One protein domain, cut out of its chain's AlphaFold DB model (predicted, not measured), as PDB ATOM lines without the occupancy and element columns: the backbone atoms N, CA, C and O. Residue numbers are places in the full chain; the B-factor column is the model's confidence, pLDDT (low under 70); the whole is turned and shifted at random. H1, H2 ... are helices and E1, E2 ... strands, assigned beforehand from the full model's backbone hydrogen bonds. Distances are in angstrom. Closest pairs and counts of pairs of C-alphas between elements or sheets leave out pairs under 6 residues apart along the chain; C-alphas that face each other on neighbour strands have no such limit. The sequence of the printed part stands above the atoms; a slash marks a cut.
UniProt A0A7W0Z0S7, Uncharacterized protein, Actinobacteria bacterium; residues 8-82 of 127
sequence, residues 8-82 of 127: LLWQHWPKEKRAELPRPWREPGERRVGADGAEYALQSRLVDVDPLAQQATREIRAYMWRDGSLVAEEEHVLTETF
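This is residues 8 to 82 of the 127 residues of an uncharacterized protein of Actinobacteria bacterium (UniProt A0A7W0Z0S7). Three long strands side by side make a narrow, twisted ribbon that runs nearly the length of a rod, with the short helix H1 near the end where E1 turns into E2. Between H1 and E1, residues 19 to 38 form a long stretch with no named element that runs along the ribbon to its other end, where residues 32 to 33 pair antiparallel with residues 39 to 40 of E1. The printed part has 75 residues, with one named helix and three named strands in the order H1, E1, E2, E3; the sheet's order is E1, E2, E3, all antiparallel, and the class is mostly strand. The whole is loose, with a radius of gyration of the C-alphas of 15.2 A and spans of 46 by 21 by 16 A.

H1 holds residues 15 to 18 and begins with C-alpha 15 at (35.129, -23.730, -8.927). E1, residues 39 to 50, is 34.5 A long from C-alpha 39 at (26.048, -61.165, -9.415). E2, residues 55 to 66, measures 36.0 A. E3, residues 69 to 81, measures 36.3 A and ends with C-alpha 81 at (21.023, -32.066, -17.535).

E1, E2 and E3 form a meander, each strand the antiparallel neighbour of the one before. The hairpin E1 and E2 has N 43 and O 61 within hydrogen-bond range at 2.9 A; their directions stand at 166 degrees. In the hairpin E2 and E3, at 164 degrees, N 60 and O 76 are 2.8 A apart. H1 only grazes the sheet, with its residues 15 to 18; the closest C-alphas of H1 and E1, those of Arg 18 and Val 49, are 6.8 A apart. H1 is too short for an O i to N i+4 pair; its one O i to N i+3 pair is within range.

The two C-alphas farthest apart, those of Leu 52 and Asp 67, are 46.6 A apart. The printed part has no cut. The link from H1 to E1 is long, 20 residues; those from E1 to E2 and E2 to E3 are tight. The mean pLDDT of the printed part is 94.3, and no printed residue is under 70.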
ATOM      1  N   LEU A   8      26.206 -34.601  -3.226       78.38
ATOM      2  CA  LEU A   8      27.507 -34.801  -3.866       78.38
ATOM      3  C   LEU A   8      27.651 -33.934  -5.109       78.38
ATOM      4  O   LEU A   8      28.765 -33.527  -5.415       78.38
ATOM      5  N   LEU A   9      26.565 -33.633  -5.812       85.56
ATOM      6  CA  LEU A   9      26.595 -32.736  -6.959       85.56
ATOM      7  C   LEU A   9      26.798 -31.280  -6.524       85.56
ATOM      8  O   LEU A   9      27.713 -30.605  -7.003       85.56
ATOM      9  N   TRP A  10      26.002 -30.808  -5.561       87.25
ATOM     10  CA  TRP A  10      26.024 -29.406  -5.123       87.25
ATOM     11  C   TRP A  10      27.347 -28.949  -4.532       87.25
ATOM     12  O   TRP A  10      27.770 -27.814  -4.765       87.25
ATOM     13  N   GLN A  11      28.039 -29.824  -3.801       91.81
ATOM     14  CA  GLN A  11      29.358 -29.490  -3.268       91.81
ATOM     15  C   GLN A  11      30.373 -29.147  -4.373       91.81
ATOM     16  O   GLN A  11      31.339 -28.456  -4.076       91.81
ATOM     17  N   HIS A  12      30.162 -29.583  -5.625       93.38
ATOM     18  CA  HIS A  12      31.037 -29.305  -6.771       93.38
ATOM     19  C   HIS A  12      30.563 -28.125  -7.642       93.38
ATOM     20  O   HIS A  12      31.156 -27.848  -8.685       93.38
ATOM     21  N   TRP A  13      29.544 -27.373  -7.214       91.50
ATOM     22  CA  TRP A  13      29.140 -26.133  -7.889       91.50
ATOM     23  C   TRP A  13      30.233 -25.041  -7.844       91.50
ATOM     24  O   TRP A  13      30.523 -24.425  -8.881       91.50
ATOM     25  N   PRO A  14      30.910 -24.802  -6.697       94.69
ATOM     26  CA  PRO A  14      32.047 -23.884  -6.629       94.69
ATOM     27  C   PRO A  14      33.242 -24.379  -7.450       94.69
ATOM     28  O   PRO A  14      33.519 -25.578  -7.527       94.69
ATOM     29  N   LYS A  15      33.991 -23.440  -8.039       95.94
ATOM     30  CA  LYS A  15      35.129 -23.730  -8.927       95.94
ATOM     31  C   LYS A  15      36.194 -24.594  -8.248       95.94
ATOM     32  O   LYS A  15      36.727 -25.505  -8.871       95.94
ATOM     33  N   GLU A  16      36.496 -24.310  -6.987       96.19
ATOM     34  CA  GLU A  16      37.550 -24.968  -6.214       96.19
ATOM     35  C   GLU A  16      37.222 -26.444  -6.001       96.19
ATOM     36  O   GLU A  16      38.072 -27.305  -6.194       96.19
ATOM     37  N   LYS A  17      35.963 -26.737  -5.664       95.06
ATOM     38  CA  LYS A  17      35.491 -28.104  -5.460       95.06
ATOM     39  C   LYS A  17      35.333 -28.870  -6.757       95.06
ATOM     40  O   LYS A  17      35.612 -30.064  -6.787       95.06
ATOM     41  N   ARG A  18      34.918 -28.213  -7.837       95.19
ATOM     42  CA  ARG A  18      34.880 -28.837  -9.162       95.19
ATOM     43  C   ARG A  18      36.260 -29.261  -9.655       95.19
ATOM     44  O   ARG A  18      36.377 -30.311 -10.269       95.19
ATOM     45  N   ALA A  19      37.300 -28.485  -9.349       95.50
ATOM     46  CA  ALA A  19      38.673 -28.812  -9.735       95.50
ATOM     47  C   ALA A  19      39.214 -30.105  -9.083       95.50
ATOM     48  O   ALA A  19      40.265 -30.590  -9.487       95.50
ATOM     49  N   GLU A  20      38.510 -30.667  -8.091       95.12
ATOM     50  CA  GLU A  20      38.826 -31.964  -7.478       95.12
ATOM     51  C   GLU A  20      38.335 -33.166  -8.325       95.12
ATOM     52  O   GLU A  20      38.597 -34.316  -7.965       95.12
ATOM     53  N   LEU A  21      37.594 -32.930  -9.416       95.31
ATOM     54  CA  LEU A  21      37.072 -33.963 -10.318       95.31
ATOM     55  C   LEU A  21      38.045 -34.266 -11.486       95.31
ATOM     56  O   LEU A  21      38.784 -33.373 -11.904       95.31
ATOM     57  N   PRO A  22      38.039 -35.496 -12.049       95.56
ATOM     58  CA  PRO A  22      37.300 -36.671 -11.590       95.56
ATOM     59  C   PRO A  22      37.931 -37.286 -10.339       95.56
ATOM     60  O   PRO A  22      39.152 -37.384 -10.206       95.56
ATOM     61  N   ARG A  23      37.094 -37.812  -9.441       87.25
ATOM     62  CA  ARG A  23      37.598 -38.622  -8.322       87.25
ATOM     63  C   ARG A  23      38.089 -39.987  -8.827       87.25
ATOM     64  O   ARG A  23      37.556 -40.505  -9.811       87.25
ATOM     65  N   PRO A  24      39.089 -40.608  -8.181       91.50
ATOM     66  CA  PRO A  24      39.502 -41.960  -8.541       91.50
ATOM     67  C   PRO A  24      38.355 -42.956  -8.330       91.50
ATOM     68  O   PRO A  24      37.501 -42.768  -7.457       91.50
ATOM     69  N   TRP A  25      38.358 -44.023  -9.127       91.44
ATOM     70  CA  TRP A  25      37.491 -45.175  -8.901       91.44
ATOM     71  C   TRP A  25      37.773 -45.798  -7.533       91.44
ATOM     72  O   TRP A  25      38.902 -45.762  -7.038       91.44
ATOM     73  N   ARG A  26      36.733 -46.350  -6.912       88.38
ATOM     74  CA  ARG A  26      36.865 -47.144  -5.685       88.38
ATOM     75  C   ARG A  26      36.722 -48.617  -6.057       88.38
ATOM     76  O   ARG A  26      36.311 -48.930  -7.167       88.38
ATOM     77  N   GLU A  27      36.981 -49.521  -5.125       87.81
ATOM     78  CA  GLU A  27      36.649 -50.934  -5.345       87.81
ATOM     79  C   GLU A  27      35.147 -51.120  -5.639       87.81
ATOM     80  O   GLU A  27      34.338 -50.305  -5.166       87.81
ATOM     81  N   PRO A  28      34.758 -52.151  -6.418       85.69
ATOM     82  CA  PRO A  28      33.358 -52.434  -6.706       85.69
ATOM     83  C   PRO A  28      32.519 -52.496  -5.426       85.69
ATOM     84  O   PRO A  28      32.947 -53.036  -4.405       85.69
ATOM     85  N   GLY A  29      31.324 -51.903  -5.488       83.19
ATOM     86  CA  GLY A  29      30.396 -51.856  -4.363       83.19
ATOM     87  C   GLY A  29      29.740 -53.205  -4.056       83.19
ATOM     88  O   GLY A  29      30.179 -54.264  -4.502       83.19
ATOM     89  N   GLU A  30      28.650 -53.153  -3.292       91.81
ATOM     90  CA  GLU A  30      27.838 -54.328  -2.974       91.81
ATOM     91  C   GLU A  30      27.397 -55.064  -4.249       91.81
ATOM     92  O   GLU A  30      26.846 -54.462  -5.175       91.81
ATOM     93  N   ARG A  31      27.618 -56.382  -4.270       95.00
ATOM     94  CA  ARG A  31      27.132 -57.259  -5.332       95.00
ATOM     95  C   ARG A  31      25.682 -57.643  -5.074       95.00
ATOM     96  O   ARG A  31      25.326 -58.025  -3.962       95.00
ATOM     97  N   ARG A  32      24.856 -57.590  -6.114       96.44
ATOM     98  CA  ARG A  32      23.441 -57.967  -6.076       96.44
ATOM     99  C   ARG A  32      23.171 -59.080  -7.068       96.44
ATOM    100  O   ARG A  32      23.593 -59.001  -8.217       96.44
ATOM    101  N   VAL A  33      22.454 -60.105  -6.623       97.31
ATOM    102  CA  VAL A  33      22.099 -61.247  -7.468       97.31
ATOM    103  C   VAL A  33      20.952 -60.853  -8.396       97.31
ATOM    104  O   VAL A  33      19.906 -60.388  -7.940       97.31
ATOM    105  N   GLY A  34      21.161 -61.019  -9.699       95.38
ATOM    106  CA  GLY A  34      20.137 -60.845 -10.719       95.38
ATOM    107  C   GLY A  34      19.260 -62.084 -10.883       95.38
ATOM    108  O   GLY A  34      19.565 -63.175 -10.404       95.38
ATOM    109  N   ALA A  35      18.153 -61.927 -11.609       96.12
ATOM    110  CA  ALA A  35      17.224 -63.026 -11.884       96.12
ATOM    111  C   ALA A  35      17.836 -64.151 -12.748       96.12
ATOM    112  O   ALA A  35      17.302 -65.256 -12.783       96.12
ATOM    113  N   ASP A  36      18.950 -63.884 -13.435       95.75
ATOM    114  CA  ASP A  36      19.710 -64.843 -14.244       95.75
ATOM    115  C   ASP A  36      20.778 -65.615 -13.437       95.75
ATOM    116  O   ASP A  36      21.571 -66.372 -14.010       95.75
ATOM    117  N   GLY A  37      20.811 -65.402 -12.116       96.19
ATOM    118  CA  GLY A  37      21.753 -66.017 -11.184       96.19
ATOM    119  C   GLY A  37      23.154 -65.405 -11.188       96.19
ATOM    120  O   GLY A  37      24.002 -65.870 -10.431       96.19
ATOM    121  N   ALA A  38      23.423 -64.385 -12.009       97.56
ATOM    122  CA  ALA A  38      24.686 -63.662 -11.960       97.56
ATOM    123  C   ALA A  38      24.691 -62.631 -10.825       97.56
ATOM    124  O   ALA A  38      23.644 -62.142 -10.397       97.56
ATOM    125  N   GLU A  39      25.878 -62.277 -10.345       98.19
ATOM    126  CA  GLU A  39      26.048 -61.165  -9.415       98.19
ATOM    127  C   GLU A  39      26.446 -59.908 -10.183       98.19
ATOM    128  O   GLU A  39      27.306 -59.963 -11.061       98.19
ATOM    129  N   TYR A  40      25.877 -58.768  -9.813       97.19
ATOM    130  CA  TYR A  40      26.145 -57.484 -10.442       97.19
ATOM    131  C   TYR A  40      26.577 -56.452  -9.417       97.19
ATOM    132  O   TYR A  40      26.000 -56.364  -8.335       97.19
ATOM    133  N   ALA A  41      27.541 -55.617  -9.779       96.56
ATOM    134  CA  ALA A  41      27.853 -54.401  -9.044       96.56
ATOM    135  C   ALA A  41      27.876 -53.231 -10.021       96.56
ATOM    136  O   ALA A  41      28.323 -53.365 -11.161       96.56
ATOM    137  N   LEU A  42      27.406 -52.082  -9.551       94.81
ATOM    138  CA  LEU A  42      27.465 -50.832 -10.289       94.81
ATOM    139  C   LEU A  42      28.231 -49.819  -9.455       94.81
ATOM    140  O   LEU A  42      27.988 -49.671  -8.256       94.81
ATOM    141  N   GLN A  43      29.135 -49.101 -10.098       94.06
ATOM    142  CA  GLN A  43      29.824 -47.981  -9.494       94.06
ATOM    143  C   GLN A  43      29.756 -46.791 -10.431       94.06
ATOM    144  O   GLN A  43      29.962 -46.936 -11.628       94.06
ATOM    145  N   SER A  44      29.507 -45.606  -9.888       92.56
ATOM    146  CA  SER A  44      29.589 -44.370 -10.649       92.56
ATOM    147  C   SER A  44      30.529 -43.381  -9.980       92.56
ATOM    148  O   SER A  44      30.712 -43.383  -8.757       92.56
ATOM    149  N   ARG A  45      31.134 -42.519 -10.794       93.50
ATOM    150  CA  ARG A  45      31.868 -41.348 -10.324       93.50
ATOM    151  C   ARG A  45      31.433 -40.118 -11.097       93.50
ATOM    152  O   ARG A  45      31.146 -40.192 -12.286       93.50
ATOM    153  N   LEU A  46      31.414 -38.988 -10.404       94.12
ATOM    154  CA  LEU A  46      31.261 -37.684 -11.031       94.12
ATOM    155  C   LEU A  46      32.595 -37.296 -11.680       94.12
ATOM    156  O   LEU A  46      33.644 -37.389 -11.031       94.12
ATOM    157  N   VAL A  47      32.540 -36.909 -12.949       96.06
ATOM    158  CA  VAL A  47      33.705 -36.579 -13.779       96.06
ATOM    159  C   VAL A  47      33.793 -35.089 -14.037       96.06
ATOM    160  O   VAL A  47      34.881 -34.529 -13.956       96.06
ATOM    161  N   ASP A  48      32.654 -34.454 -14.292       96.06
ATOM    162  CA  ASP A  48      32.574 -33.017 -14.514       96.06
ATOM    163  C   ASP A  48      31.207 -32.475 -14.086       96.06
ATOM    164  O   ASP A  48      30.221 -33.215 -14.018       96.06
ATOM    165  N   VAL A  49      31.169 -31.179 -13.792       95.44
ATOM    166  CA  VAL A  49      29.950 -30.404 -13.553       95.44
ATOM    167  C   VAL A  49      30.102 -29.088 -14.296       95.44
ATOM    168  O   VAL A  49      31.030 -28.341 -14.018       95.44
ATOM    169  N   ASP A  50      29.170 -28.742 -15.171       95.69
ATOM    170  CA  ASP A  50      29.099 -27.412 -15.769       95.69
ATOM    171  C   ASP A  50      27.928 -26.638 -15.140       95.69
ATOM    172  O   ASP A  50      26.770 -26.861 -15.508       95.69
ATOM    173  N   PRO A  51      28.194 -25.716 -14.191       93.50
ATOM    174  CA  PRO A  51      27.150 -24.901 -13.582       93.50
ATOM    175  C   PRO A  51      26.420 -23.986 -14.566       93.50
ATOM    176  O   PRO A  51      25.273 -23.628 -14.320       93.50
ATOM    177  N   LEU A  52      27.092 -23.559 -15.642       93.75
ATOM    178  CA  LEU A  52      26.512 -22.655 -16.631       93.75
ATOM    179  C   LEU A  52      25.571 -23.417 -17.565       93.75
ATOM    180  O   LEU A  52      24.490 -22.921 -17.869       93.75
ATOM    181  N   ALA A  53      25.969 -24.616 -17.993       95.06
ATOM    182  CA  ALA A  53      25.126 -25.490 -18.806       95.06
ATOM    183  C   ALA A  53      24.080 -26.272 -17.987       95.06
ATOM    184  O   ALA A  53      23.198 -26.886 -18.579       95.06
ATOM    185  N   GLN A  54      24.171 -26.252 -16.650       94.12
ATOM    186  CA  GLN A  54      23.391 -27.099 -15.739       94.12
ATOM    187  C   GLN A  54      23.540 -28.593 -16.075       94.12
ATOM    188  O   GLN A  54      22.555 -29.325 -16.188       94.12
ATOM    189  N   GLN A  55      24.784 -29.045 -16.254       95.44
ATOM    190  CA  GLN A  55      25.091 -30.428 -16.625       95.44
ATOM    191  C   GLN A  55      26.076 -31.100 -15.671       95.44
ATOM    192  O   GLN A  55      26.943 -30.448 -15.092       95.44
ATOM    193  N   ALA A  56      25.962 -32.420 -15.528       94.62
ATOM    194  CA  ALA A  56      26.985 -33.272 -14.929       94.62
ATOM    195  C   ALA A  56      27.330 -34.397 -15.884       94.62
ATOM    196  O   ALA A  56      26.462 -34.958 -16.554       94.62
ATOM    197  N   THR A  57      28.596 -34.781 -15.869       96.31
ATOM    198  CA  THR A  57      29.065 -35.987 -16.536       96.31
ATOM    199  C   THR A  57      29.475 -37.002 -15.487       96.31
ATOM    200  O   THR A  57      30.268 -36.709 -14.587       96.31
ATOM    201  N   ARG A  58      28.940 -38.213 -15.608       95.12
ATOM    202  CA  ARG A  58      29.297 -39.372 -14.799       95.12
ATOM    203  C   ARG A  58      29.898 -40.443 -15.680       95.12
ATOM    204  O   ARG A  58      29.438 -40.677 -16.792       95.12
ATOM    205  N   GLU A  59      30.871 -41.143 -15.134       97.25
ATOM    206  CA  GLU A  59      31.245 -42.454 -15.642       97.25
ATOM    207  C   GLU A  59      30.615 -43.519 -14.755       97.25
ATOM    208  O   GLU A  59      30.478 -43.338 -13.539       97.25
ATOM    209  N   ILE A  60      30.243 -44.635 -15.368       95.81
ATOM    210  CA  ILE A  60      29.594 -45.774 -14.738       95.81
ATOM    211  C   ILE A  60      30.372 -47.028 -15.121       95.81
ATOM    212  O   ILE A  60      30.554 -47.296 -16.303       95.81
ATOM    213  N   ARG A  61      30.786 -47.813 -14.128       96.94
ATOM    214  CA  ARG A  61      31.332 -49.157 -14.310       96.94
ATOM    215  C   ARG A  61      30.342 -50.200 -13.837       96.94
ATOM    216  O   ARG A  61      29.909 -50.167 -12.680       96.94
ATOM    217  N   ALA A  62      30.000 -51.111 -14.734       96.19
ATOM    218  CA  ALA A  62      29.176 -52.271 -14.457       96.19
ATOM    219  C   ALA A  62      30.056 -53.518 -14.447       96.19
ATOM    220  O   ALA A  62      30.877 -53.721 -15.338       96.19
ATOM    221  N   TYR A  63      29.864 -54.357 -13.441       97.50
ATOM    222  CA  TYR A  63      30.611 -55.590 -13.261       97.50
ATOM    223  C   TYR A  63      29.634 -56.754 -13.143       97.50
ATOM    224  O   TYR A  63      28.587 -56.618 -12.504       97.50
ATOM    225  N   MET A  64      29.998 -57.898 -13.715       97.88
ATOM    226  CA  MET A  64      29.206 -59.122 -13.667       97.88
ATOM    227  C   MET A  64      30.076 -60.299 -13.238       97.88
ATOM    228  O   MET A  64      31.110 -60.568 -13.853       97.88
ATOM    229  N   TRP A  65      29.624 -61.046 -12.236       98.12
ATOM    230  CA  TRP A  65      30.250 -62.287 -11.794       98.12
ATOM    231  C   TRP A  65      29.325 -63.483 -11.995       98.12
ATOM    232  O   TRP A  65      28.106 -63.385 -11.859       98.12
ATOM    233  N   ARG A  66      29.927 -64.640 -12.264       97.31
ATOM    234  CA  ARG A  66      29.285 -65.957 -12.187       97.31
ATOM    235  C   ARG A  66      30.200 -66.877 -11.398       97.31
ATOM    236  O   ARG A  66      31.406 -66.888 -11.638       97.31
ATOM    237  N   ASP A  67      29.638 -67.587 -10.425       95.06
ATOM    238  CA  ASP A  67      30.381 -68.516  -9.565       95.06
ATOM    239  C   ASP A  67      31.647 -67.879  -8.948       95.06
ATOM    240  O   ASP A  67      32.731 -68.460  -8.919       95.06
ATOM    241  N   GLY A  68      31.525 -66.620  -8.507       93.19
ATOM    242  CA  GLY A  68      32.607 -65.839  -7.899       93.19
ATOM    243  C   GLY A  68      33.654 -65.275  -8.871       93.19
ATOM    244  O   GLY A  68      34.486 -64.471  -8.451       93.19
ATOM    245  N   SER A  69      33.600 -65.625 -10.158       96.44
ATOM    246  CA  SER A  69      34.540 -65.158 -11.184       96.44
ATOM    247  C   SER A  69      33.980 -63.962 -11.945       96.44
ATOM    248  O   SER A  69      32.820 -63.990 -12.348       96.44
ATOM    249  N   LEU A  70      34.791 -62.918 -12.151       96.69
ATOM    250  CA  LEU A  70      34.401 -61.766 -12.971       96.69
ATOM    251  C   LEU A  70      34.343 -62.215 -14.435       96.69
ATOM    252  O   LEU A  70      35.353 -62.653 -14.982       96.69
ATOM    253  N   VAL A  71      33.165 -62.124 -15.046       97.75
ATOM    254  CA  VAL A  71      32.928 -62.569 -16.427       97.75
ATOM    255  C   VAL A  71      32.695 -61.413 -17.394       97.75
ATOM    256  O   VAL A  71      32.885 -61.599 -18.593       97.75
ATOM    257  N   ALA A  72      32.315 -60.231 -16.898       97.12
ATOM    258  CA  ALA A  72      32.200 -59.022 -17.708       97.12
ATOM    259  C   ALA A  72      32.468 -57.758 -16.881       97.12
ATOM    260  O   ALA A  72      32.108 -57.685 -15.703       97.12
ATOM    261  N   GLU A  73      33.065 -56.764 -17.533       96.75
ATOM    262  CA  GLU A  73      33.233 -55.398 -17.041       96.75
ATOM    263  C   GLU A  73      32.950 -54.437 -18.198       96.75
ATOM    264  O   GLU A  73      33.465 -54.619 -19.302       96.75
ATOM    265  N   GLU A  74      32.122 -53.429 -17.945       97.12
ATOM    266  CA  GLU A  74      31.759 -52.404 -18.919       97.12
ATOM    267  C   GLU A  74      31.895 -51.014 -18.304       97.12
ATOM    268  O   GLU A  74      31.560 -50.810 -17.136       97.12
ATOM    269  N   GLU A  75      32.333 -50.047 -19.111       96.94
ATOM    270  CA  GLU A  75      32.392 -48.637 -18.736       96.94
ATOM    271  C   GLU A  75      31.517 -47.811 -19.683       96.94
ATOM    272  O   GLU A  75      31.591 -47.951 -20.904       96.94
ATOM    273  N   HIS A  76      30.687 -46.945 -19.105       97.38
ATOM    274  CA  HIS A  76      29.733 -46.092 -19.809       97.38
ATOM    275  C   HIS A  76      29.824 -44.654 -19.304       97.38
ATOM    276  O   HIS A  76      30.159 -44.412 -18.145       97.38
ATOM    277  N   VAL A  77      29.468 -43.695 -20.159       97.19
ATOM    278  CA  VAL A  77      29.379 -42.271 -19.805       97.19
ATOM    279  C   VAL A  77      27.920 -41.830 -19.832       97.19
ATOM    280  O   VAL A  77      27.197 -42.107 -20.787       97.19
ATOM    281  N   LEU A  78      27.501 -41.115 -18.792       95.81
ATOM    282  CA  LEU A  78      26.183 -40.507 -18.662       95.81
ATOM    283  C   LEU A  78      26.337 -38.990 -18.523       95.81
ATOM    284  O   LEU A  78      27.013 -38.521 -17.611       95.81
ATOM    285  N   THR A  79      25.668 -38.230 -19.391       96.19
ATOM    286  CA  THR A  79      25.523 -36.777 -19.239       96.19
ATOM    287  C   THR A  79      24.109 -36.458 -18.777       96.19
ATOM    288  O   THR A  79      23.135 -36.747 -19.471       96.19
ATOM    289  N   GLU A  80      24.003 -35.845 -17.608       93.56
ATOM    290  CA  GLU A  80      22.755 -35.435 -16.977       93.56
ATOM    291  C   GLU A  80      22.589 -33.931 -17.168       93.56
ATOM    292  O   GLU A  80      23.537 -33.176 -16.970       93.56
ATOM    293  N   THR A  81      21.398 -33.487 -17.566       93.62
ATOM    294  CA  THR A  81      21.023 -32.066 -17.535       93.62
ATOM    295  C   THR A  81      20.001 -31.887 -16.432       93.62
ATOM    296  O   THR A  81      19.005 -32.614 -16.394       93.62
ATOM    297  N   PHE A  82      20.250 -30.948 -15.531       90.19
ATOM    298  CA  PHE A  82      19.330 -30.638 -14.447       90.19
ATOM    299  C   PHE A  82      18.511 -29.415 -14.814       90.19
ATOM    300  O   PHE A  82      18.956 -28.548 -15.553       90.19
TER     301      PHE A  82